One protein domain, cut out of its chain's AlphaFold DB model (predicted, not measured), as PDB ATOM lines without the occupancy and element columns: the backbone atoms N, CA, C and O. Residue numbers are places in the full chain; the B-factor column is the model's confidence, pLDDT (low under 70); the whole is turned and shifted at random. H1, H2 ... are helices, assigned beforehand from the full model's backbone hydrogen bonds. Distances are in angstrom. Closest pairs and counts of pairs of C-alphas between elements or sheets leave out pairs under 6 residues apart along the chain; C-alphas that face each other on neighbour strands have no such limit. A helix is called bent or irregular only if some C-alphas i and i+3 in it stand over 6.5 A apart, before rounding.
ATOM      1  N   ASN A 226    -101.062 -26.277 -54.348       77.00
ATOM      2  CA  ASN A 226    -100.483 -24.979 -54.699       77.00
ATOM      3  C   ASN A 226     -99.564 -25.041 -55.933       77.00
ATOM      4  O   ASN A 226     -98.784 -24.117 -56.167       77.00
ATOM      5  N   PHE A 227     -99.625 -26.116 -56.726       81.38
ATOM      6  CA  PHE A 227     -98.756 -26.271 -57.889       81.38
ATOM      7  C   PHE A 227     -98.900 -25.121 -58.893       81.38
ATOM      8  O   PHE A 227     -97.900 -24.636 -59.412       81.38
ATOM      9  N   SER A 228    -100.120 -24.628 -59.126       82.44
ATOM     10  CA  SER A 228    -100.388 -23.519 -60.055       82.44
ATOM     11  C   SER A 228     -99.618 -22.239 -59.709       82.44
ATOM     12  O   SER A 228     -99.187 -21.536 -60.619       82.44
ATOM     13  N   GLU A 229     -99.389 -21.966 -58.424       80.75
ATOM     14  CA  GLU A 229     -98.675 -20.775 -57.941       80.75
ATOM     15  C   GLU A 229     -97.159 -20.867 -58.154       80.75
ATOM     16  O   GLU A 229     -96.467 -19.853 -58.235       80.75
ATOM     17  N   VAL A 230     -96.625 -22.088 -58.234       79.56
ATOM     18  CA  VAL A 230     -95.181 -22.345 -58.338       79.56
ATOM     19  C   VAL A 230     -94.770 -22.937 -59.685       79.56
ATOM     20  O   VAL A 230     -93.573 -23.003 -59.958       79.56
ATOM     21  N   LYS A 231     -95.734 -23.322 -60.534       85.94
ATOM     22  CA  LYS A 231     -95.538 -23.988 -61.832       85.94
ATOM     23  C   LYS A 231     -94.588 -23.215 -62.732       85.94
ATOM     24  O   LYS A 231     -93.590 -23.771 -63.167       85.94
ATOM     25  N   GLU A 232     -94.885 -21.945 -63.002       86.50
ATOM     26  CA  GLU A 232     -94.085 -21.130 -63.922       86.50
ATOM     27  C   GLU A 232     -92.638 -21.011 -63.436       86.50
ATOM     28  O   GLU A 232     -91.700 -21.246 -64.193       86.50
ATOM     29  N   ARG A 233     -92.455 -20.757 -62.137       83.19
ATOM     30  CA  ARG A 233     -91.129 -20.710 -61.520       83.19
ATOM     31  C   ARG A 233     -90.412 -22.055 -61.612       83.19
ATOM     32  O   ARG A 233     -89.234 -22.082 -61.933       83.19
ATOM     33  N   MET A 234     -91.094 -23.167 -61.351       85.06
ATOM     34  CA  MET A 234     -90.498 -24.497 -61.483       85.06
ATOM     35  C   MET A 234     -90.118 -24.804 -62.934       85.06
ATOM     36  O   MET A 234     -89.051 -25.345 -63.157       85.06
ATOM     37  N   VAL A 235     -90.916 -24.411 -63.925       88.44
ATOM     38  CA  VAL A 235     -90.577 -24.632 -65.338       88.44
ATOM     39  C   VAL A 235     -89.400 -23.763 -65.776       88.44
ATOM     40  O   VAL A 235     -88.472 -24.271 -66.390       88.44
ATOM     41  N   LEU A 236     -89.416 -22.465 -65.459       85.81
ATOM     42  CA  LEU A 236     -88.403 -21.514 -65.927       85.81
ATOM     43  C   LEU A 236     -87.097 -21.591 -65.136       85.81
ATOM     44  O   LEU A 236     -86.012 -21.483 -65.707       85.81
ATOM     45  N   GLU A 237     -87.196 -21.738 -63.818       81.62
ATOM     46  CA  GLU A 237     -86.054 -21.727 -62.910       81.62
ATOM     47  C   GLU A 237     -85.723 -23.124 -62.395       81.62
ATOM     48  O   GLU A 237     -84.578 -23.355 -62.057       81.62
ATOM     49  N   GLY A 238     -86.648 -24.072 -62.300       84.81
ATOM     50  CA  GLY A 238     -86.416 -25.351 -61.618       84.81
ATOM     51  C   GLY A 238     -85.973 -25.220 -60.155       84.81
ATOM     52  O   GLY A 238     -85.749 -24.133 -59.618       84.81
ATOM     53  N   ALA A 239     -85.872 -26.353 -59.462       80.50
ATOM     54  CA  ALA A 239     -85.621 -26.344 -58.021       80.50
ATOM     55  C   ALA A 239     -84.183 -25.922 -57.682       80.50
ATOM     56  O   ALA A 239     -83.947 -25.244 -56.684       80.50
ATOM     57  N   PHE A 240     -83.217 -26.316 -58.514       83.69
ATOM     58  CA  PHE A 240     -81.795 -26.229 -58.181       83.69
ATOM     59  C   PHE A 240     -81.032 -25.093 -58.874       83.69
ATOM     60  O   PHE A 240     -79.879 -24.864 -58.518       83.69
ATOM     61  N   SER A 241     -81.641 -24.331 -59.792       77.69
ATOM     62  CA  SER A 241     -80.943 -23.234 -60.500       77.69
ATOM     63  C   SER A 241     -80.405 -22.143 -59.591       77.69
ATOM     64  O   SER A 241     -79.406 -21.504 -59.893       77.69
ATOM     65  N   ARG A 242     -81.050 -21.925 -58.443       77.31
ATOM     66  CA  ARG A 242     -80.615 -20.927 -57.456       77.31
ATOM     67  C   ARG A 242     -79.298 -21.314 -56.788       77.31
ATOM     68  O   ARG A 242     -78.649 -20.480 -56.169       77.31
ATOM     69  N   MET A 243     -78.907 -22.574 -56.941       80.25
ATOM     70  CA  MET A 243     -77.616 -23.127 -56.564       80.25
ATOM     71  C   MET A 243     -76.714 -23.252 -57.794       80.25
ATOM     72  O   MET A 243     -75.914 -24.180 -57.851       80.25
ATOM     73  N   ALA A 244     -76.852 -22.387 -58.795       76.00
ATOM     74  CA  ALA A 244     -75.927 -22.303 -59.913       76.00
ATOM     75  C   ALA A 244     -74.964 -21.124 -59.730       76.00
ATOM     76  O   ALA A 244     -75.332 -20.104 -59.133       76.00
ATOM     77  N   PRO A 245     -73.731 -21.229 -60.245       73.75
ATOM     78  CA  PRO A 245     -72.849 -20.078 -60.363       73.75
ATOM     79  C   PRO A 245     -73.450 -19.075 -61.353       73.75
ATOM     80  O   PRO A 245     -73.970 -19.453 -62.401       73.75
ATOM     81  N   GLN A 246     -73.369 -17.788 -61.024       67.50
ATOM     82  CA  GLN A 246     -73.742 -16.718 -61.949       67.50
ATOM     83  C   GLN A 246     -72.540 -16.325 -62.810       67.50
ATOM     84  O   GLN A 246     -71.403 -16.314 -62.328       67.50
ATOM     85  N   GLU A 247     -72.786 -15.968 -64.072       61.09
ATOM     86  CA  GLU A 247     -71.751 -15.397 -64.937       61.09
ATOM     87  C   GLU A 247     -71.138 -14.144 -64.293       61.09
ATOM     88  O   GLU A 247     -71.844 -13.269 -63.794       61.09
ATOM     89  N   GLY A 248     -69.804 -14.071 -64.263       59.91
ATOM     90  CA  GLY A 248     -69.083 -12.982 -63.589       59.91
ATOM     91  C   GLY A 248     -69.119 -13.038 -62.054       59.91
ATOM     92  O   GLY A 248     -68.662 -12.097 -61.405       59.91
ATOM     93  N   GLY A 249     -69.645 -14.122 -61.476       58.44
ATOM     94  CA  GLY A 249     -69.689 -14.362 -60.037       58.44
ATOM     95  C   GLY A 249     -68.312 -14.537 -59.384       58.44
ATOM     96  O   GLY A 249     -67.270 -14.594 -60.041       58.44
ATOM     97  N   ALA A 250     -68.315 -14.610 -58.050       59.03
ATOM     98  CA  ALA A 250     -67.105 -14.780 -57.249       59.03
ATOM     99  C   ALA A 250     -66.326 -16.051 -57.635       59.03
ATOM    100  O   ALA A 250     -66.916 -17.064 -58.002       59.03
ATOM    101  N   SER A 251     -64.996 -16.008 -57.490       59.22
ATOM    102  CA  SER A 251     -64.118 -17.139 -57.819       59.22
ATOM    103  C   SER A 251     -64.340 -18.383 -56.957       59.22
ATOM    104  O   SER A 251     -63.964 -19.467 -57.382       59.22
ATOM    105  N   ASP A 252     -64.947 -18.214 -55.780       68.50
ATOM    106  CA  ASP A 252     -65.165 -19.254 -54.772       68.50
ATOM    107  C   ASP A 252     -66.665 -19.516 -54.615       68.50
ATOM    108  O   ASP A 252     -67.246 -19.342 -53.539       68.50
ATOM    109  N   TRP A 253     -67.318 -19.869 -55.718       77.06
ATOM    110  CA  TRP A 253     -68.749 -20.132 -55.726       77.06
ATOM    111  C   TRP A 253     -69.114 -21.360 -54.871       77.06
ATOM    112  O   TRP A 253     -68.492 -22.418 -54.970       77.06
ATOM    113  N   ARG A 254     -70.141 -21.217 -54.018       82.44
ATOM    114  CA  ARG A 254     -70.572 -22.244 -53.055       82.44
ATOM    115  C   ARG A 254     -72.077 -22.491 -53.162       82.44
ATOM    116  O   ARG A 254     -72.855 -21.652 -52.703       82.44
ATOM    117  N   PRO A 255     -72.512 -23.640 -53.704       85.62
ATOM    118  CA  PRO A 255     -73.929 -23.931 -53.897       85.62
ATOM    119  C   PRO A 255     -74.777 -23.851 -52.624       85.62
ATOM    120  O   PRO A 255     -75.900 -23.357 -52.681       85.62
ATOM    121  N   PHE A 256     -74.262 -24.283 -51.467       88.19
ATOM    122  CA  PHE A 256     -75.017 -24.188 -50.211       88.19
ATOM    123  C   PHE A 256     -75.160 -22.744 -49.714       88.19
ATOM    124  O   PHE A 256     -76.212 -22.370 -49.201       88.19
ATOM    125  N   GLU A 257     -74.135 -21.906 -49.899       88.81
ATOM    126  CA  GLU A 257     -74.246 -20.475 -49.596       88.81
ATOM    127  C   GLU A 257     -75.250 -19.795 -50.530       88.81
ATOM    128  O   GLU A 257     -76.118 -19.071 -50.048       88.81
ATOM    129  N   ALA A 258     -75.212 -20.109 -51.829       87.56
ATOM    130  CA  ALA A 258     -76.175 -19.608 -52.809       87.56
ATOM    131  C   ALA A 258     -77.621 -20.032 -52.477       87.56
ATOM    132  O   ALA A 258     -78.549 -19.222 -52.552       87.56
ATOM    133  N   LEU A 259     -77.821 -21.274 -52.017       89.38
ATOM    134  CA  LEU A 259     -79.116 -21.733 -51.516       89.38
ATOM    135  C   LEU A 259     -79.574 -20.903 -50.307       89.38
ATOM    136  O   LEU A 259     -80.709 -20.422 -50.291       89.38
ATOM    137  N   MET A 260     -78.700 -20.686 -49.320       90.31
ATOM    138  CA  MET A 260     -79.017 -19.851 -48.157       90.31
ATOM    139  C   MET A 260     -79.323 -18.402 -48.549       90.31
ATOM    140  O   MET A 260     -80.243 -17.808 -47.993       90.31
ATOM    141  N   ASP A 261     -78.614 -17.840 -49.527       88.69
ATOM    142  CA  ASP A 261     -78.913 -16.520 -50.089       88.69
ATOM    143  C   ASP A 261     -80.300 -16.458 -50.721       88.69
ATOM    144  O   ASP A 261     -81.040 -15.489 -50.518       88.69
ATOM    145  N   SER A 262     -80.704 -17.524 -51.408       85.81
ATOM    146  CA  SER A 262     -82.054 -17.623 -51.949       85.81
ATOM    147  C   SER A 262     -83.125 -17.640 -50.852       85.81
ATOM    148  O   SER A 262     -84.140 -16.953 -50.980       85.81
ATOM    149  N   TRP A 263     -82.877 -18.333 -49.736       87.81
ATOM    150  CA  TRP A 263     -83.773 -18.325 -48.577       87.81
ATOM    151  C   TRP A 263     -83.803 -16.958 -47.892       87.81
ATOM    152  O   TRP A 263     -84.872 -16.484 -47.518       87.81
ATOM    153  N   ARG A 264     -82.661 -16.264 -47.793       90.88
ATOM    154  CA  ARG A 264     -82.601 -14.887 -47.270       90.88
ATOM    155  C   ARG A 264     -83.480 -13.939 -48.075       90.88
ATOM    156  O   ARG A 264     -84.129 -13.085 -47.477       90.88
ATOM    157  N   LEU A 265     -83.476 -14.063 -49.404       86.81
ATOM    158  CA  LEU A 265     -84.331 -13.278 -50.297       86.81
ATOM    159  C   LEU A 265     -85.813 -13.601 -50.091       86.81
ATOM    160  O   LEU A 265     -86.615 -12.681 -49.957       86.81
ATOM    161  N   GLN A 266     -86.162 -14.888 -50.026       81.50
ATOM    162  CA  GLN A 266     -87.546 -15.339 -49.840       81.50
ATOM    163  C   GLN A 266     -88.140 -14.888 -48.500       81.50
ATOM    164  O   GLN A 266     -89.291 -14.477 -48.454       81.50
ATOM    165  N   LEU A 267     -87.350 -14.913 -47.424       84.94
ATOM    166  CA  LEU A 267     -87.779 -14.505 -46.081       84.94
ATOM    167  C   LEU A 267     -87.760 -12.983 -45.851       84.94
ATOM    168  O   LEU A 267     -88.073 -12.511 -44.760       84.94
ATOM    169  N   GLY A 268     -87.280 -12.221 -46.829       81.31
ATOM    170  CA  GLY A 268     -86.874 -10.834 -46.656       81.31
ATOM    171  C   GLY A 268     -87.873  -9.770 -47.118       81.31
ATOM    172  O   GLY A 268     -87.500  -8.600 -47.184       81.31
ATOM    173  N   ASP A 269     -89.102 -10.141 -47.487       78.19
ATOM    174  CA  ASP A 269     -90.142  -9.222 -47.993       78.19
ATOM    175  C   ASP A 269     -89.611  -8.215 -49.040       78.19
ATOM    176  O   ASP A 269     -89.824  -7.005 -48.964       78.19
ATOM    177  N   GLY A 270     -88.842  -8.712 -50.017       76.62
ATOM    178  CA  GLY A 270     -88.262  -7.908 -51.102       76.62
ATOM    179  C   GLY A 270     -86.838  -7.387 -50.859       76.62
ATOM    180  O   GLY A 270     -86.226  -6.859 -51.788       76.62
ATOM    181  N   LYS A 271     -86.255  -7.571 -49.664       86.69
ATOM    182  CA  LYS A 271     -84.817  -7.351 -49.409       86.69
ATOM    183  C   LYS A 271     -84.210  -8.526 -48.654       86.69
ATOM    184  O   LYS A 271     -84.732  -8.883 -47.608       86.69
ATOM    185  N   PRO A 272     -83.070  -9.088 -49.087       88.44
ATOM    186  CA  PRO A 272     -82.523 -10.265 -48.429       88.44
ATOM    187  C   PRO A 272     -82.268 -10.015 -46.940       88.44
ATOM    188  O   PRO A 272     -81.624  -9.028 -46.572       88.44
ATOM    189  N   LEU A 273     -82.735 -10.935 -46.088       92.75
ATOM    190  CA  LEU A 273     -82.435 -10.917 -44.657       92.75
ATOM    191  C   LEU A 273     -80.929 -10.764 -44.428       92.75
ATOM    192  O   LEU A 273     -80.109 -11.296 -45.179       92.75
ATOM    193  N   SER A 274     -80.530 -10.065 -43.368       93.25
ATOM    194  CA  SER A 274     -79.116 -10.047 -42.985       93.25
ATOM    195  C   SER A 274     -78.670 -11.443 -42.543       93.25
ATOM    196  O   SER A 274     -79.451 -12.203 -41.970       93.25
ATOM    197  N   TRP A 275     -77.393 -11.769 -42.744       93.25
ATOM    198  CA  TRP A 275     -76.827 -13.029 -42.256       93.25
ATOM    199  C   TRP A 275     -77.016 -13.207 -40.745       93.25
ATOM    200  O   TRP A 275     -77.336 -14.301 -40.290       93.25
ATOM    201  N   ARG A 276     -76.886 -12.125 -39.964       93.25
ATOM    202  CA  ARG A 276     -77.155 -12.153 -38.519       93.25
ATOM    203  C   ARG A 276     -78.597 -12.541 -38.207       93.25
ATOM    204  O   ARG A 276     -78.826 -13.289 -37.269       93.25
ATOM    205  N   ARG A 277     -79.562 -12.061 -38.994       92.19
ATOM    206  CA  ARG A 277     -80.965 -12.444 -38.821       92.19
ATOM    207  C   ARG A 277     -81.235 -13.869 -39.295       92.19
ATOM    208  O   ARG A 277     -82.028 -14.553 -38.674       92.19
ATOM    209  N   LEU A 278     -80.547 -14.359 -40.326       93.06
ATOM    210  CA  LEU A 278     -80.634 -15.778 -40.688       93.06
ATOM    211  C   LEU A 278     -80.096 -16.683 -39.561       93.06
ATOM    212  O   LEU A 278     -80.629 -17.763 -39.321       93.06
ATOM    213  N   ALA A 279     -79.079 -16.231 -38.824       93.62
ATOM    214  CA  ALA A 279     -78.494 -17.007 -37.735       93.62
ATOM    215  C   ALA A 279     -79.459 -17.289 -36.581       93.62
ATOM    216  O   ALA A 279     -79.322 -18.328 -35.944       93.62
ATOM    217  N   SER A 280     -80.472 -16.446 -36.346       91.50
ATOM    218  CA  SER A 280     -81.466 -16.722 -35.298       91.50
ATOM    219  C   SER A 280     -82.314 -17.965 -35.581       91.50
ATOM    220  O   SER A 280     -82.952 -18.479 -34.670       91.50
ATOM    221  N   TYR A 281     -82.316 -18.466 -36.821       92.00
ATOM    222  CA  TYR A 281     -82.987 -19.713 -37.191       92.00
ATOM    223  C   TYR A 281     -82.122 -20.958 -36.948       92.00
ATOM    224  O   TYR A 281     -82.613 -22.082 -37.050       92.00
ATOM    225  N   MET A 282     -80.838 -20.806 -36.615       92.38
ATOM    226  CA  MET A 282     -79.968 -21.940 -36.292       92.38
ATOM    227  C   MET A 282     -80.446 -22.645 -35.013       92.38
ATOM    228  O   MET A 282     -80.899 -21.985 -34.080       92.38
ATOM    229  N   PRO A 283     -80.317 -23.977 -34.903       88.62
ATOM    230  CA  PRO A 283     -80.716 -24.691 -33.694       88.62
ATOM    231  C   PRO A 283     -79.914 -24.230 -32.472       88.62
ATOM    232  O   PRO A 283     -78.677 -24.186 -32.503       88.62
ATOM    233  N   THR A 284     -80.624 -23.935 -31.384       83.56
ATOM    234  CA  THR A 284     -80.038 -23.548 -30.097       83.56
ATOM    235  C   THR A 284     -79.177 -24.693 -29.542       83.56
ATOM    236  O   THR A 284     -79.555 -25.863 -29.677       83.56
ATOM    237  N   PRO A 285     -78.008 -24.419 -28.935       77.38
ATOM    238  CA  PRO A 285     -77.181 -25.465 -28.334       77.38
ATOM    239  C   PRO A 285     -77.964 -26.273 -27.285       77.38
ATOM    240  O   PRO A 285     -78.551 -25.699 -26.372       77.38
ATOM    241  N   LYS A 286     -77.963 -27.613 -27.386       66.31
ATOM    242  CA  LYS A 286     -78.596 -28.485 -26.379       66.31
ATOM    243  C   LYS A 286     -77.895 -28.289 -25.029       66.31
ATOM    244  O   LYS A 286     -76.703 -28.568 -24.915       66.31
ATOM    245  N   GLU A 298     -80.700 -14.882 -18.158       77.38
ATOM    246  CA  GLU A 298     -81.426 -15.252 -19.381       77.38
ATOM    247  C   GLU A 298     -81.021 -14.382 -20.579       77.38
ATOM    248  O   GLU A 298     -80.822 -14.911 -21.674       77.38
ATOM    249  N   LYS A 299     -80.840 -13.068 -20.389       79.12
ATOM    250  CA  LYS A 299     -80.374 -12.162 -21.454       79.12
ATOM    251  C   LYS A 299     -78.938 -12.454 -21.879       79.12
ATOM    252  O   LYS A 299     -78.681 -12.572 -23.079       79.12
ATOM    253  N   ASP A 300     -78.027 -12.606 -20.922       83.56
ATOM    254  CA  ASP A 300     -76.631 -12.957 -21.205       83.56
ATOM    255  C   ASP A 300     -76.538 -14.320 -21.901       83.56
ATOM    256  O   ASP A 300     -75.769 -14.512 -22.845       83.56
ATOM    257  N   GLN A 301     -77.388 -15.260 -21.484       82.44
ATOM    258  CA  GLN A 301     -77.484 -16.584 -22.079       82.44
ATOM    259  C   GLN A 301     -78.024 -16.531 -23.512       82.44
ATOM    260  O   GLN A 301     -77.434 -17.145 -24.401       82.44
ATOM    261  N   ALA A 302     -79.079 -15.756 -23.769       83.81
ATOM    262  CA  ALA A 302     -79.610 -15.547 -25.113       83.81
ATOM    263  C   ALA A 302     -78.568 -14.904 -26.045       83.81
ATOM    264  O   ALA A 302     -78.440 -15.311 -27.202       83.81
ATOM    265  N   ALA A 303     -77.776 -13.951 -25.543       86.88
ATOM    266  CA  ALA A 303     -76.684 -13.343 -26.300       86.88
ATOM    267  C   ALA A 303     -75.569 -14.354 -26.628       86.88
ATOM    268  O   ALA A 303     -75.096 -14.410 -27.765       86.88
ATOM    269  N   ALA A 304     -75.178 -15.195 -25.664       87.00
ATOM    270  CA  ALA A 304     -74.169 -16.237 -25.869       87.00
ATOM    271  C   ALA A 304     -74.633 -17.333 -26.848       87.00
ATOM    272  O   ALA A 304     -73.848 -17.826 -27.667       87.00
ATOM    273  N   ASP A 305     -75.909 -17.716 -26.783       89.25
ATOM    274  CA  ASP A 305     -76.489 -18.687 -27.708       89.25
ATOM    275  C   ASP A 305     -76.579 -18.113 -29.122       89.25
ATOM    276  O   ASP A 305     -76.190 -18.799 -30.071       89.25
ATOM    277  N   PHE A 306     -76.969 -16.842 -29.262       91.88
ATOM    278  CA  PHE A 306     -76.948 -16.153 -30.550       91.88
ATOM    279  C   PHE A 306     -75.539 -16.085 -31.150       91.88
ATOM    280  O   PHE A 306     -75.361 -16.370 -32.332       91.88
ATOM    281  N   GLU A 307     -74.511 -15.778 -30.357       92.25
ATOM    282  CA  GLU A 307     -73.130 -15.754 -30.856       92.25
ATOM    283  C   GLU A 307     -72.662 -17.149 -31.314       92.25
ATOM    284  O   GLU A 307     -71.958 -17.293 -32.316       92.25
ATOM    285  N   THR A 308     -73.111 -18.206 -30.632       91.06
ATOM    286  CA  THR A 308     -72.838 -19.594 -31.036       91.06
ATOM    287  C   THR A 308     -73.542 -19.948 -32.348       91.06
ATOM    288  O   THR A 308     -72.935 -20.547 -33.239       91.06
ATOM    289  N   GLN A 309     -74.814 -19.564 -32.490       94.12
ATOM    290  CA  GLN A 309     -75.587 -19.712 -33.724       94.12
ATOM    291  C   GLN A 309     -74.928 -18.956 -34.888       94.12
ATOM    292  O   GLN A 309     -74.772 -19.511 -35.977       94.12
ATOM    293  N   TRP A 310     -74.489 -17.719 -34.641       94.31
ATOM    294  CA  TRP A 310     -73.800 -16.870 -35.608       94.31
ATOM    295  C   TRP A 310     -72.495 -17.494 -36.095       94.31
ATOM    296  O   TRP A 310     -72.288 -17.632 -37.303       94.31
ATOM    297  N   ARG A 311     -71.643 -17.940 -35.166       93.12
ATOM    298  CA  ARG A 311     -70.386 -18.623 -35.493       93.12
ATOM    299  C   ARG A 311     -70.624 -19.880 -36.319       93.12
ATOM    300  O   ARG A 311     -69.948 -20.082 -37.323       93.12
ATOM    301  N   ARG A 312     -71.618 -20.689 -35.949       93.12
ATOM    302  CA  ARG A 312     -71.949 -21.915 -36.680       93.12
ATOM    303  C   ARG A 312     -72.437 -21.625 -38.097       93.12
ATOM    304  O   ARG A 312     -71.980 -22.267 -39.036       93.12
ATOM    305  N   LEU A 313     -73.319 -20.639 -38.277       93.75
ATOM    306  CA  LEU A 313     -73.744 -20.228 -39.617       93.75
ATOM    307  C   LEU A 313     -72.548 -19.741 -40.448       93.75
ATOM    308  O   LEU A 313     -72.437 -20.066 -41.627       93.75
ATOM    309  N   HIS A 314     -71.632 -18.991 -39.834       92.69
ATOM    310  CA  HIS A 314     -70.404 -18.554 -40.488       92.69
ATOM    311  C   HIS A 314     -69.518 -19.738 -40.909       92.69
ATOM    312  O   HIS A 314     -69.014 -19.745 -42.028       92.69
ATOM    313  N   GLU A 315     -69.350 -20.759 -40.069       90.69
ATOM    314  CA  GLU A 315     -68.634 -21.995 -40.419       90.69
ATOM    315  C   GLU A 315     -69.293 -22.724 -41.598       90.69
ATOM    316  O   GLU A 315     -68.606 -23.135 -42.532       90.69
ATOM    317  N   TRP A 316     -70.623 -22.840 -41.599       90.38
ATOM    318  CA  TRP A 316     -71.375 -23.508 -42.666       90.38
ATOM    319  C   TRP A 316     -71.224 -22.802 -44.015       90.38
ATOM    320  O   TRP A 316     -70.925 -23.443 -45.020       90.38
ATOM    321  N   ARG A 317     -71.331 -21.468 -44.032       88.12
ATOM    322  CA  ARG A 317     -71.019 -20.645 -45.218       88.12
ATOM    323  C   ARG A 317     -69.580 -20.847 -45.681       88.12
ATOM    324  O   ARG A 317     -69.283 -20.865 -46.874       88.12
ATOM    325  N   ASN A 318     -68.681 -21.071 -44.725       83.44
ATOM    326  CA  ASN A 318     -67.282 -21.314 -45.009       83.44
ATOM    327  C   ASN A 318     -66.946 -22.762 -45.426       83.44
ATOM    328  O   ASN A 318     -65.778 -23.054 -45.680       83.44
ATOM    329  N   GLY A 319     -67.951 -23.625 -45.619       75.62
ATOM    330  CA  GLY A 319     -67.787 -24.970 -46.177       75.62
ATOM    331  C   GLY A 319     -67.706 -26.083 -45.132       75.62
ATOM    332  O   GLY A 319     -67.370 -27.217 -45.480       75.62
ATOM    333  N   THR A 320     -68.001 -25.790 -43.864       84.25
ATOM    334  CA  THR A 320     -68.183 -26.822 -42.838       84.25
ATOM    335  C   THR A 320     -69.497 -27.562 -43.081       84.25
ATOM    336  O   THR A 320     -70.563 -26.948 -43.110       84.25
ATOM    337  N   VAL A 321     -69.430 -28.889 -43.220       81.50
ATOM    338  CA  VAL A 321     -70.620 -29.730 -43.406       81.50
ATOM    339  C   VAL A 321     -71.408 -29.805 -42.086       81.50
ATOM    340  O   VAL A 321     -70.833 -30.163 -41.054       81.50
ATOM    341  N   PRO A 322     -72.709 -29.466 -42.080       85.12
ATOM    342  CA  PRO A 322     -73.551 -29.529 -40.892       85.12
ATOM    343  C   PRO A 322     -73.829 -30.971 -40.454       85.12
ATOM    344  O   PRO A 322     -73.903 -31.883 -41.275       85.12
ATOM    345  N   GLN A 323     -74.072 -31.171 -39.156       84.06
ATOM    346  CA  GLN A 323     -74.651 -32.429 -38.667       84.06
ATOM    347  C   GLN A 323     -76.109 -32.558 -39.143       84.06
ATOM    348  O   GLN A 323     -76.825 -31.559 -39.201       84.06
ATOM    349  N   ASP A 324     -76.562 -33.778 -39.461       78.88
ATOM    350  CA  ASP A 324     -77.898 -34.021 -40.039       78.88
ATOM    351  C   ASP A 324     -79.034 -33.514 -39.128       78.88
ATOM    352  O   ASP A 324     -79.975 -32.882 -39.610       78.88
ATOM    353  N   ASP A 325     -78.924 -33.691 -37.807       82.38
ATOM    354  CA  ASP A 325     -79.916 -33.192 -36.846       82.38
ATOM    355  C   ASP A 325     -79.954 -31.657 -36.791       82.38
ATOM    356  O   ASP A 325     -81.032 -31.058 -36.736       82.38
ATOM    357  N   GLN A 326     -78.790 -31.012 -36.871       89.06
ATOM    358  CA  GLN A 326     -78.680 -29.556 -36.912       89.06
ATOM    359  C   GLN A 326     -79.237 -28.980 -38.215       89.06
ATOM    360  O   GLN A 326     -79.953 -27.979 -38.180       89.06
ATOM    361  N   LEU A 327     -78.938 -29.615 -39.350       89.00
ATOM    362  CA  LEU A 327     -79.441 -29.207 -40.658       89.00
ATOM    363  C   LEU A 327     -80.965 -29.327 -40.719       89.00
ATOM    364  O   LEU A 327     -81.638 -28.381 -41.119       89.00
ATOM    365  N   ARG A 328     -81.522 -30.456 -40.260       87.44
ATOM    366  CA  ARG A 328     -82.978 -30.660 -40.181       87.44
ATOM    367  C   ARG A 328     -83.654 -29.609 -39.315       87.44
ATOM    368  O   ARG A 328     -84.682 -29.068 -39.715       87.44
ATOM    369  N   ALA A 329     -83.086 -29.314 -38.147       89.50
ATOM    370  CA  ALA A 329     -83.625 -28.297 -37.256       89.50
ATOM    371  C   ALA A 329     -83.565 -26.897 -37.886       89.50
ATOM    372  O   ALA A 329     -84.555 -26.176 -37.843       89.50
ATOM    373  N   PHE A 330     -82.451 -26.539 -38.531       92.69
ATOM    374  CA  PHE A 330     -82.322 -25.269 -39.245       92.69
ATOM    375  C   PHE A 330     -83.358 -25.130 -40.368       92.69
ATOM    376  O   PHE A 330     -84.087 -24.143 -40.397       92.69
ATOM    377  N   VAL A 331     -83.479 -26.137 -41.243       90.56
ATOM    378  CA  VAL A 331     -84.459 -26.139 -42.345       90.56
ATOM    379  C   VAL A 331     -85.888 -26.027 -41.810       90.56
ATOM    380  O   VAL A 331     -86.694 -25.278 -42.349       90.56
ATOM    381  N   LYS A 332     -86.206 -26.727 -40.717       88.81
ATOM    382  CA  LYS A 332     -87.519 -26.619 -40.073       88.81
ATOM    383  C   LYS A 332     -87.781 -25.212 -39.528       88.81
ATOM    384  O   LYS A 332     -88.905 -24.742 -39.623       88.81
ATOM    385  N   ASN A 333     -86.769 -24.555 -38.966       90.69
ATOM    386  CA  ASN A 333     -86.915 -23.224 -38.381       90.69
ATOM    387  C   ASN A 333     -87.109 -22.129 -39.439       90.69
ATOM    388  O   ASN A 333     -87.826 -21.168 -39.175       90.69
ATOM    389  N   ILE A 334     -86.466 -22.239 -40.608       89.56
ATOM    390  CA  ILE A 334     -86.578 -21.225 -41.673       89.56
ATOM    391  C   ILE A 334     -87.881 -21.327 -42.473       89.56
ATOM    392  O   ILE A 334     -88.265 -20.357 -43.118       89.56
ATOM    393  N   LEU A 335     -88.539 -22.486 -42.481       82.69
ATOM    394  CA  LEU A 335     -89.752 -22.691 -43.264       82.69
ATOM    395  C   LEU A 335     -90.999 -22.222 -42.502       82.69
ATOM    396  O   LEU A 335     -91.120 -22.508 -41.310       82.69
ATOM    397  N   PRO A 336     -91.959 -21.558 -43.174       73.12
ATOM    398  CA  PRO A 336     -93.252 -21.253 -42.571       73.12
ATOM    399  C   PRO A 336     -94.008 -22.528 -42.169       73.12
ATOM    400  O   PRO A 336     -93.822 -23.596 -42.764       73.12
ATOM    401  N   GLU A 337     -94.901 -22.420 -41.184       66.62
ATOM    402  CA  GLU A 337     -95.751 -23.543 -40.774       66.62
ATOM    403  C   GLU A 337     -96.563 -24.089 -41.964       66.62
ATOM    404  O   GLU A 337     -97.160 -23.333 -42.729       66.62
ATOM    405  N   GLY A 338     -96.561 -25.416 -42.136       58.28
ATOM    406  CA  GLY A 338     -97.267 -26.104 -43.224       58.28
ATOM    407  C   GLY A 338     -96.460 -26.333 -44.511       58.28
ATOM    408  O   GLY A 338     -96.932 -27.059 -45.382       58.28
ATOM    409  N   TYR A 339     -95.244 -25.788 -44.635       66.19
ATOM    410  CA  TYR A 339     -94.364 -26.063 -45.780       66.19
ATOM    411  C   TYR A 339     -93.698 -27.445 -45.692       66.19
ATOM    412  O   TYR A 339     -93.357 -27.925 -44.606       66.19
ATOM    413  N   ASP A 340     -93.458 -28.083 -46.847       67.75
ATOM    414  CA  ASP A 340     -92.784 -29.385 -46.892       67.75
ATOM    415  C   ASP A 340     -91.282 -29.248 -46.581       67.75
ATOM    416  O   ASP A 340     -90.461 -28.833 -47.407       67.75
ATOM    417  N   VAL A 341     -90.919 -29.643 -45.359       75.12
ATOM    418  CA  VAL A 341     -89.538 -29.683 -44.860       75.12
ATOM    419  C   VAL A 341     -88.657 -30.620 -45.690       75.12
ATOM    420  O   VAL A 341     -87.456 -30.377 -45.811       75.12
ATOM    421  N   ARG A 342     -89.219 -31.683 -46.277       72.31
ATOM    422  CA  ARG A 342     -88.451 -32.715 -46.993       72.31
ATOM    423  C   ARG A 342     -87.781 -32.160 -48.238       72.31
ATOM    424  O   ARG A 342     -86.604 -32.438 -48.449       72.31
ATOM    425  N   LEU A 343     -88.491 -31.334 -49.003       74.81
ATOM    426  CA  LEU A 343     -87.961 -30.710 -50.214       74.81
ATOM    427  C   LEU A 343     -86.778 -29.795 -49.894       74.81
ATOM    428  O   LEU A 343     -85.685 -29.960 -50.430       74.81
ATOM    429  N   SER A 344     -86.973 -28.864 -48.964       81.94
ATOM    430  CA  SER A 344     -85.916 -27.918 -48.596       81.94
ATOM    431  C   SER A 344     -84.717 -28.624 -47.968       81.94
ATOM    432  O   SER A 344     -83.577 -28.225 -48.192       81.94
ATOM    433  N   LEU A 345     -84.952 -29.712 -47.226       82.31
ATOM    434  CA  LEU A 345     -83.886 -30.542 -46.681       82.31
ATOM    435  C   LEU A 345     -83.117 -31.277 -47.780       82.31
ATOM    436  O   LEU A 345     -81.891 -31.319 -47.724       82.31
ATOM    437  N   LEU A 346     -83.812 -31.830 -48.778       77.25
ATOM    438  CA  LEU A 346     -83.183 -32.453 -49.939       77.25
ATOM    439  C   LEU A 346     -82.310 -31.437 -50.683       77.25
ATOM    440  O   LEU A 346     -81.151 -31.730 -50.973       77.25
ATOM    441  N   MET A 347     -82.820 -30.222 -50.906       81.88
ATOM    442  CA  MET A 347     -82.047 -29.135 -51.510       81.88
ATOM    443  C   MET A 347     -80.810 -28.783 -50.699       81.88
ATOM    444  O   MET A 347     -79.716 -28.698 -51.257       81.88
ATOM    445  N   ALA A 348     -80.951 -28.674 -49.379       86.12
ATOM    446  CA  ALA A 348     -79.824 -28.420 -48.496       86.12
ATOM    447  C   ALA A 348     -78.763 -29.524 -48.616       86.12
ATOM    448  O   ALA A 348     -77.592 -29.233 -48.853       86.12
ATOM    449  N   LYS A 349     -79.171 -30.796 -48.541       80.56
ATOM    450  CA  LYS A 349     -78.265 -31.946 -48.651       80.56
ATOM    451  C   LYS A 349     -77.549 -31.999 -50.003       80.56
ATOM    452  O   LYS A 349     -76.329 -32.144 -50.034       80.56
ATOM    453  N   ILE A 350     -78.283 -31.825 -51.103       79.75
ATOM    454  CA  ILE A 350     -77.711 -31.807 -52.456       79.75
ATOM    455  C   ILE A 350     -76.715 -30.656 -52.601       79.75
ATOM    456  O   ILE A 350     -75.602 -30.869 -53.070       79.75
ATOM    457  N   SER A 351     -77.063 -29.455 -52.138       84.00
ATOM    458  CA  SER A 351     -76.183 -28.285 -52.223       84.00
ATOM    459  C   SER A 351     -74.890 -28.429 -51.410       84.00
ATOM    460  O   SER A 351     -73.835 -27.959 -51.839       84.00
ATOM    461  N   LEU A 352     -74.949 -29.102 -50.257       81.56
ATOM    462  CA  LEU A 352     -73.793 -29.389 -49.407       81.56
ATOM    463  C   LEU A 352     -72.851 -30.379 -50.080       81.56
ATOM    464  O   LEU A 352     -71.655 -30.105 -50.190       81.56
ATOM    465  N   ALA A 353     -73.402 -31.489 -50.574       76.88
ATOM    466  CA  ALA A 353     -72.637 -32.468 -51.328       76.88
ATOM    467  C   ALA A 353     -72.004 -31.829 -52.573       76.88
ATOM    468  O   ALA A 353     -70.833 -32.047 -52.868       76.88
ATOM    469  N   TRP A 354     -72.753 -30.961 -53.252       79.75
ATOM    470  CA  TRP A 354     -72.270 -30.253 -54.428       79.75
ATOM    471  C   TRP A 354     -71.147 -29.258 -54.108       79.75
ATOM    472  O   TRP A 354     -70.146 -29.194 -54.817       79.75
ATOM    473  N   SER A 355     -71.254 -28.536 -52.989       80.50
ATOM    474  CA  SER A 355     -70.232 -27.566 -52.566       80.50
ATOM    475  C   SER A 355     -68.907 -28.249 -52.246       80.50
ATOM    476  O   SER A 355     -67.838 -27.749 -52.591       80.50
ATOM    477  N   ALA A 356     -68.976 -29.404 -51.588       76.31
ATOM    478  CA  ALA A 356     -67.792 -30.167 -51.246       76.31
ATOM    479  C   ALA A 356     -67.161 -30.829 -52.483       76.31
ATOM    480  O   ALA A 356     -65.935 -30.812 -52.605       76.31
ATOM    481  N   PHE A 357     -67.982 -31.306 -53.427       77.31
ATOM    482  CA  PHE A 357     -67.518 -31.864 -54.698       77.31
ATOM    483  C   PHE A 357     -66.707 -30.847 -55.506       77.31
ATOM    484  O   PHE A 357     -65.568 -31.122 -55.874       77.31
ATOM    485  N   ILE A 358     -67.268 -29.658 -55.749       77.81
ATOM    486  CA  ILE A 358     -66.616 -28.628 -56.572       77.81
ATOM    487  C   ILE A 358     -65.260 -28.258 -55.989       77.81
ATOM    488  O   ILE A 358     -64.280 -28.157 -56.722       77.81
ATOM    489  N   ARG A 359     -65.190 -28.096 -54.664       77.50
ATOM    490  CA  ARG A 359     -63.937 -27.784 -53.981       77.50
ATOM    491  C   ARG A 359     -62.899 -28.889 -54.180       77.50
ATOM    492  O   ARG A 359     -61.769 -28.585 -54.545       77.50
ATOM    493  N   GLN A 360     -63.278 -30.148 -53.965       75.88
ATOM    494  CA  GLN A 360     -62.373 -31.286 -54.141       75.88
ATOM    495  C   GLN A 360     -61.856 -31.374 -55.580       75.88
ATOM    496  O   GLN A 360     -60.664 -31.569 -55.808       75.88
ATOM    497  N   GLU A 361     -62.740 -31.195 -56.555       75.19
ATOM    498  CA  GLU A 361     -62.380 -31.203 -57.967       75.19
ATOM    499  C   GLU A 361     -61.485 -30.025 -58.361       75.19
ATOM    500  O   GLU A 361     -60.541 -30.203 -59.129       75.19
ATOM    501  N   ALA A 362     -61.740 -28.829 -57.825       75.56
ATOM    502  CA  ALA A 362     -60.892 -27.659 -58.034       75.56
ATOM    503  C   ALA A 362     -59.483 -27.882 -57.461       75.56
ATOM    504  O   ALA A 362     -58.486 -27.592 -58.124       75.56
ATOM    505  N   GLU A 363     -59.388 -28.437 -56.249       75.38
ATOM    506  CA  GLU A 363     -58.121 -28.785 -55.597       75.38
ATOM    507  C   GLU A 363     -57.355 -29.859 -56.387       75.38
ATOM    508  O   GLU A 363     -56.146 -29.728 -56.612       75.38
ATOM    509  N   LEU A 364     -58.048 -30.897 -56.867       70.69
ATOM    510  CA  LEU A 364     -57.457 -31.976 -57.659       70.69
ATOM    511  C   LEU A 364     -56.950 -31.469 -59.015       70.69
ATOM    512  O   LEU A 364     -55.807 -31.737 -59.391       70.69
ATOM    513  N   ALA A 365     -57.770 -30.695 -59.730       69.62
ATOM    514  CA  ALA A 365     -57.409 -30.154 -61.032       69.62
ATOM    515  C   ALA A 365     -56.250 -29.150 -60.937       69.62
ATOM    516  O   ALA A 365     -55.356 -29.163 -61.786       69.62
ATOM    517  N   ASN A 366     -56.223 -28.321 -59.888       72.25
ATOM    518  CA  ASN A 366     -55.150 -27.356 -59.661       72.25
ATOM    519  C   ASN A 366     -53.835 -28.036 -59.242       72.25
ATOM    520  O   ASN A 366     -52.778 -27.696 -59.770       72.25
ATOM    521  N   SER A 367     -53.885 -29.023 -58.338       69.56
ATOM    522  CA  SER A 367     -52.685 -29.737 -57.859       69.56
ATOM    523  C   SER A 367     -51.950 -30.509 -58.958       69.56
ATOM    524  O   SER A 367     -50.732 -30.645 -58.890       69.56
ATOM    525  N   HIS A 368     -52.665 -30.946 -59.997       68.00
ATOM    526  CA  HIS A 368     -52.094 -31.655 -61.146       68.00
ATOM    527  C   HIS A 368     -51.927 -30.769 -62.392       68.00
ATOM    528  O   HIS A 368     -51.587 -31.269 -63.464       68.00
ATOM    529  N   GLY A 369     -52.192 -29.460 -62.290       68.62
ATOM    530  CA  GLY A 369     -52.082 -28.524 -63.414       68.62
ATOM    531  C   GLY A 369     -53.044 -28.804 -64.578       68.62
ATOM    532  O   GLY A 369     -52.808 -28.327 -65.687       68.62
ATOM    533  N   ALA A 370     -54.117 -29.567 -64.347       71.12
ATOM    534  CA  ALA A 370     -55.087 -29.953 -65.370       71.12
ATOM    535  C   ALA A 370     -55.963 -28.770 -65.814       71.12
ATOM    536  O   ALA A 370     -56.280 -28.642 -67.001       71.12
ATOM    537  N   LEU A 371     -56.329 -27.895 -64.869       74.06
ATOM    538  CA  LEU A 371     -57.105 -26.677 -65.114       74.06
ATOM    539  C   LEU A 371     -56.623 -25.527 -64.242       74.06
ATOM    540  O   LEU A 371     -56.373 -25.685 -63.048       74.06
ATOM    541  N   LYS A 372     -56.557 -24.333 -64.834       78.94
ATOM    542  CA  LYS A 372     -56.350 -23.096 -64.071       78.94
ATOM    543  C   LYS A 372     -57.658 -22.682 -63.381       78.94
ATOM    544  O   LYS A 372     -58.726 -22.897 -63.956       78.94
ATOM    545  N   PRO A 373     -57.612 -21.962 -62.242       75.38
ATOM    546  CA  PRO A 373     -58.819 -21.507 -61.536       75.38
ATOM    547  C   PRO A 373     -59.831 -20.758 -62.419       75.38
ATOM    548  O   PRO A 373     -61.035 -20.949 -62.296       75.38
ATOM    549  N   LYS A 374     -59.354 -19.944 -63.373       76.38
ATOM    550  CA  LYS A 374     -60.235 -19.249 -64.326       76.38
ATOM    551  C   LYS A 374     -60.976 -20.207 -65.263       76.38
ATOM    552  O   LYS A 374     -62.152 -19.989 -65.514       76.38
ATOM    553  N   GLU A 375     -60.305 -21.245 -65.764       76.38
ATOM    554  CA  GLU A 375     -60.931 -22.244 -66.642       76.38
ATOM    555  C   GLU A 375     -61.963 -23.077 -65.875       76.38
ATOM    556  O   GLU A 375     -63.036 -23.347 -66.403       76.38
ATOM    557  N   HIS A 376     -61.665 -23.424 -64.616       77.75
ATOM    558  CA  HIS A 376     -62.614 -24.088 -63.723       77.75
ATOM    559  C   HIS A 376     -63.880 -23.243 -63.521       77.75
ATOM    560  O   HIS A 376     -64.988 -23.729 -63.726       77.75
ATOM    561  N   ASN A 377     -63.729 -21.949 -63.227       76.19
ATOM    562  CA  ASN A 377     -64.872 -21.052 -63.038       76.19
ATOM    563  C   ASN A 377     -65.689 -20.851 -64.319       76.19
ATOM    564  O   ASN A 377     -66.913 -20.789 -64.252       76.19
ATOM    565  N   SER A 378     -65.041 -20.784 -65.485       78.06
ATOM    566  CA  SER A 378     -65.745 -20.733 -66.771       78.06
ATOM    567  C   SER A 378     -66.543 -22.006 -67.051       78.06
ATOM    568  O   SER A 378     -67.641 -21.918 -67.587       78.06
ATOM    569  N   LEU A 379     -66.020 -23.176 -66.673       78.38
ATOM    570  CA  LEU A 379     -66.741 -24.441 -66.794       78.38
ATOM    571  C   LEU A 379     -67.935 -24.505 -65.833       78.38
ATOM    572  O   LEU A 379     -69.014 -24.921 -66.228       78.38
ATOM    573  N   LEU A 380     -67.777 -24.046 -64.592       77.81
ATOM    574  CA  LEU A 380     -68.905 -23.931 -63.667       77.81
ATOM    575  C   LEU A 380     -69.980 -22.976 -64.221       77.81
ATOM    576  O   LEU A 380     -71.174 -23.266 -64.163       77.81
ATOM    577  N   ALA A 381     -69.564 -21.863 -64.825       76.44
ATOM    578  CA  ALA A 381     -70.466 -20.883 -65.424       76.44
ATOM    579  C   ALA A 381     -71.231 -21.393 -66.662       76.44
ATOM    580  O   ALA A 381     -72.174 -20.726 -67.069       76.44
ATOM    581  N   SER A 382     -70.912 -22.567 -67.227       74.56
ATOM    582  CA  SER A 382     -71.675 -23.150 -68.347       74.56
ATOM    583  C   SER A 382     -73.022 -23.758 -67.923       74.56
ATOM    584  O   SER A 382     -73.702 -24.396 -68.724       74.56
ATOM    585  N   PHE A 383     -73.427 -23.583 -66.660       70.75
ATOM    586  CA  PHE A 383     -74.713 -24.039 -66.131       70.75
ATOM    587  C   PHE A 383     -75.953 -23.617 -66.952       70.75
ATOM    588  O   PHE A 383     -76.840 -24.459 -67.121       70.75
ATOM    589  N   PRO A 384     -76.062 -22.378 -67.483       70.62
ATOM    590  CA  PRO A 384     -77.239 -21.955 -68.243       70.62
ATOM    591  C   PRO A 384     -77.570 -22.863 -69.434       70.62
ATOM    592  O   PRO A 384     -78.747 -23.076 -69.718       70.62
ATOM    593  N   ASP A 385     -76.561 -23.457 -70.077       77.88
ATOM    594  CA  ASP A 385     -76.756 -24.355 -71.219       77.88
ATOM    595  C   ASP A 385     -77.494 -25.638 -70.817       77.88
ATOM    596  O   ASP A 385     -78.421 -26.064 -71.508       77.88
ATOM    597  N   TYR A 386     -77.157 -26.214 -69.658       81.06
ATOM    598  CA  TYR A 386     -77.865 -27.372 -69.102       81.06
ATOM    599  C   TYR A 386     -79.318 -27.035 -68.756       81.06
ATOM    600  O   TYR A 386     -80.220 -27.860 -68.914       81.06
ATOM    601  N   TRP A 387     -79.555 -25.799 -68.317       84.44
ATOM    602  CA  TRP A 387     -80.877 -25.345 -67.909       84.44
ATOM    603  C   TRP A 387     -81.817 -25.032 -69.072       84.44
ATOM    604  O   TRP A 387     -83.033 -25.035 -68.899       84.44
ATOM    605  N   ASN A 388     -81.282 -24.794 -70.267       84.25
ATOM    606  CA  ASN A 388     -82.093 -24.678 -71.478       84.25
ATOM    607  C   ASN A 388     -82.826 -25.992 -71.763       84.25
ATOM    608  O   ASN A 388     -84.047 -25.996 -71.874       84.25
ATOM    609  N   GLU A 389     -82.100 -27.112 -71.773       85.94
ATOM    610  CA  GLU A 389     -82.702 -28.425 -72.026       85.94
ATOM    611  C   GLU A 389     -83.662 -28.847 -70.904       85.94
ATOM    612  O   GLU A 389     -84.706 -29.441 -71.170       85.94
ATOM    613  N   TYR A 390     -83.344 -28.494 -69.651       90.44
ATOM    614  CA  TYR A 390     -84.280 -28.658 -68.538       90.44
ATOM    615  C   TYR A 390     -85.606 -27.940 -68.804       90.44
ATOM    616  O   TYR A 390     -86.657 -28.550 -68.640       90.44
ATOM    617  N   ARG A 391     -85.567 -26.662 -69.210       90.62
ATOM    618  CA  ARG A 391     -86.772 -25.846 -69.423       90.62
ATOM    619  C   ARG A 391     -87.699 -26.445 -70.472       90.62
ATOM    620  O   ARG A 391     -88.906 -26.471 -70.248       90.62
ATOM    621  N   ASP A 392     -87.137 -26.952 -71.565       89.56
ATOM    622  CA  ASP A 392     -87.911 -27.586 -72.632       89.56
ATOM    623  C   ASP A 392     -88.644 -28.833 -72.107       89.56
ATOM    624  O   ASP A 392     -89.864 -28.942 -72.227       89.56
ATOM    625  N   GLN A 393     -87.928 -29.724 -71.411       91.19
ATOM    626  CA  GLN A 393     -88.522 -30.927 -70.813       91.19
ATOM    627  C   GLN A 393     -89.523 -30.594 -69.699       91.19
ATOM    628  O   GLN A 393     -90.580 -31.214 -69.577       91.19
ATOM    629  N   ALA A 394     -89.213 -29.596 -68.873       91.69
ATOM    630  CA  ALA A 394     -90.074 -29.146 -67.791       91.69
ATOM    631  C   ALA A 394     -91.386 -28.560 -68.328       91.69
ATOM    632  O   ALA A 394     -92.443 -28.818 -67.752       91.69
ATOM    633  N   ALA A 395     -91.343 -27.811 -69.433       90.81
ATOM    634  CA  ALA A 395     -92.535 -27.274 -70.078       90.81
ATOM    635  C   ALA A 395     -93.464 -28.394 -70.575       90.81
ATOM    636  O   ALA A 395     -94.673 -28.313 -70.356       90.81
ATOM    637  N   GLU A 396     -92.905 -29.454 -71.166       90.44
ATOM    638  CA  GLU A 396     -93.660 -30.635 -71.602       90.44
ATOM    639  C   GLU A 396     -94.294 -31.394 -70.427       90.44
ATOM    640  O   GLU A 396     -95.468 -31.747 -70.481       90.44
ATOM    641  N   LEU A 397     -93.552 -31.612 -69.336       88.56
ATOM    642  CA  LEU A 397     -94.061 -32.319 -68.150       88.56
ATOM    643  C   LEU A 397     -95.109 -31.512 -67.370       88.56
ATOM    644  O   LEU A 397     -96.010 -32.080 -66.736       88.56
ATOM    645  N   ALA A 398     -94.965 -30.186 -67.369       85.12
ATOM    646  CA  ALA A 398     -95.850 -29.275 -66.658       85.12
ATOM    647  C   ALA A 398     -97.125 -28.937 -67.440       85.12
ATOM    648  O   ALA A 398     -98.068 -28.422 -66.826       85.12
ATOM    649  N   ALA A 399     -97.160 -29.179 -68.755       81.94
ATOM    650  CA  ALA A 399     -98.393 -29.176 -69.542       81.94
ATOM    651  C   ALA A 399     -99.406 -30.182 -68.963       81.94
ATOM    652  O   ALA A 399    -100.601 -29.815 -68.964       81.94
TER     653      ALA A 399
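AT A GLANCE: This is residues 226 to 286 and 298 to 399 of the 399 residues of an uncharacterized protein of Alcanivorax pacificus W11-5 (UniProt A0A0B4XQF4). The long helix H6 and, beyond a turn, H7 and H8 running back nearly in line make two limbs of an open V, with the unnamed residues 238 to 244 in the opening. H1 packs on the last part of H8, while H2 crosses H6 and has H3, H4 and H5 near it on the side away from H8. Here are 163 printed residues with eight named helices, H1 to H8 in order along the chain, and no named strand: the class is all helix. The whole is compact, with a radius of gyration of the C-alphas of 17.7 A and spans of 53 by 47 by 28 A.

HOW THE PARTS SIT: Begin at H1, residues 227 to 237, which touches residues 391 to 398 of H8, residues 383 to 398, opposite ways at a shallow tilt of 31 degrees; their closest C-alphas, of Val 235 and Ala 394, are 5.2 A apart. Next look at H2, residues 255 to 266: its residues 255 to 259 touch H6, residues 341 to 367, at a steep tilt of 39 degrees, opposite ways, closest at C-alphas 256 and 351, 4.7 A. H3, residues 275 to 279, touches H4, residues 298 to 317, closest at C-alphas 279 and 310, 5.2 A. H5, residues 324 to 334, touches H6 at a steep tilt of 59 degrees, closest at C-alphas 332 and 341, 6.0 A. H6 is the hub, touching three helices; the third is H7, residues 373 to 380, which only just touches it, with 3 pairs of C-alphas within 8 A, closest at 362 and 376, 6.9 A. H6 and H7 form a helical hairpin, opposite ways at 36 degrees, only just steep. H7 and H8 meet only through their link, and H6 and H8 are apart. Every O i to N i+4 pair is within hydrogen-bond range in H2 to H7; H1 has 5 of 7 and H8 11 of 12.

IN THESE COORDINATES: Find C-alpha 227 at (-98.756, -26.271, -57.889), where H1 begins; it is irregular, with C-alphas 229 and 232 7.5 A apart. H2 is 16.6 A long, H4 28.4 A and H5 15.5 A. From C-alpha 341 at (-89.538, -29.683, -44.860), H6 runs 39.1 A. H8, 21.8 A long with a kink of 30 degrees near residue 390, ends at C-alpha 398, (-95.850, -29.275, -66.658).

THE WHOLE: Look to the C-alphas of Asp 300 and Glu 396 for the two farthest apart, 56.1 A. Residues 287 to 297 are not printed, and C-alphas 286 and 298 are 15.2 A apart across this cut. The link from H1 to H2, 17 residues, is long. Mean pLDDT of the printed part is 81.8; residues 246 to 252, 286, 337 to 340, 365 and 367 to 369 are under 70.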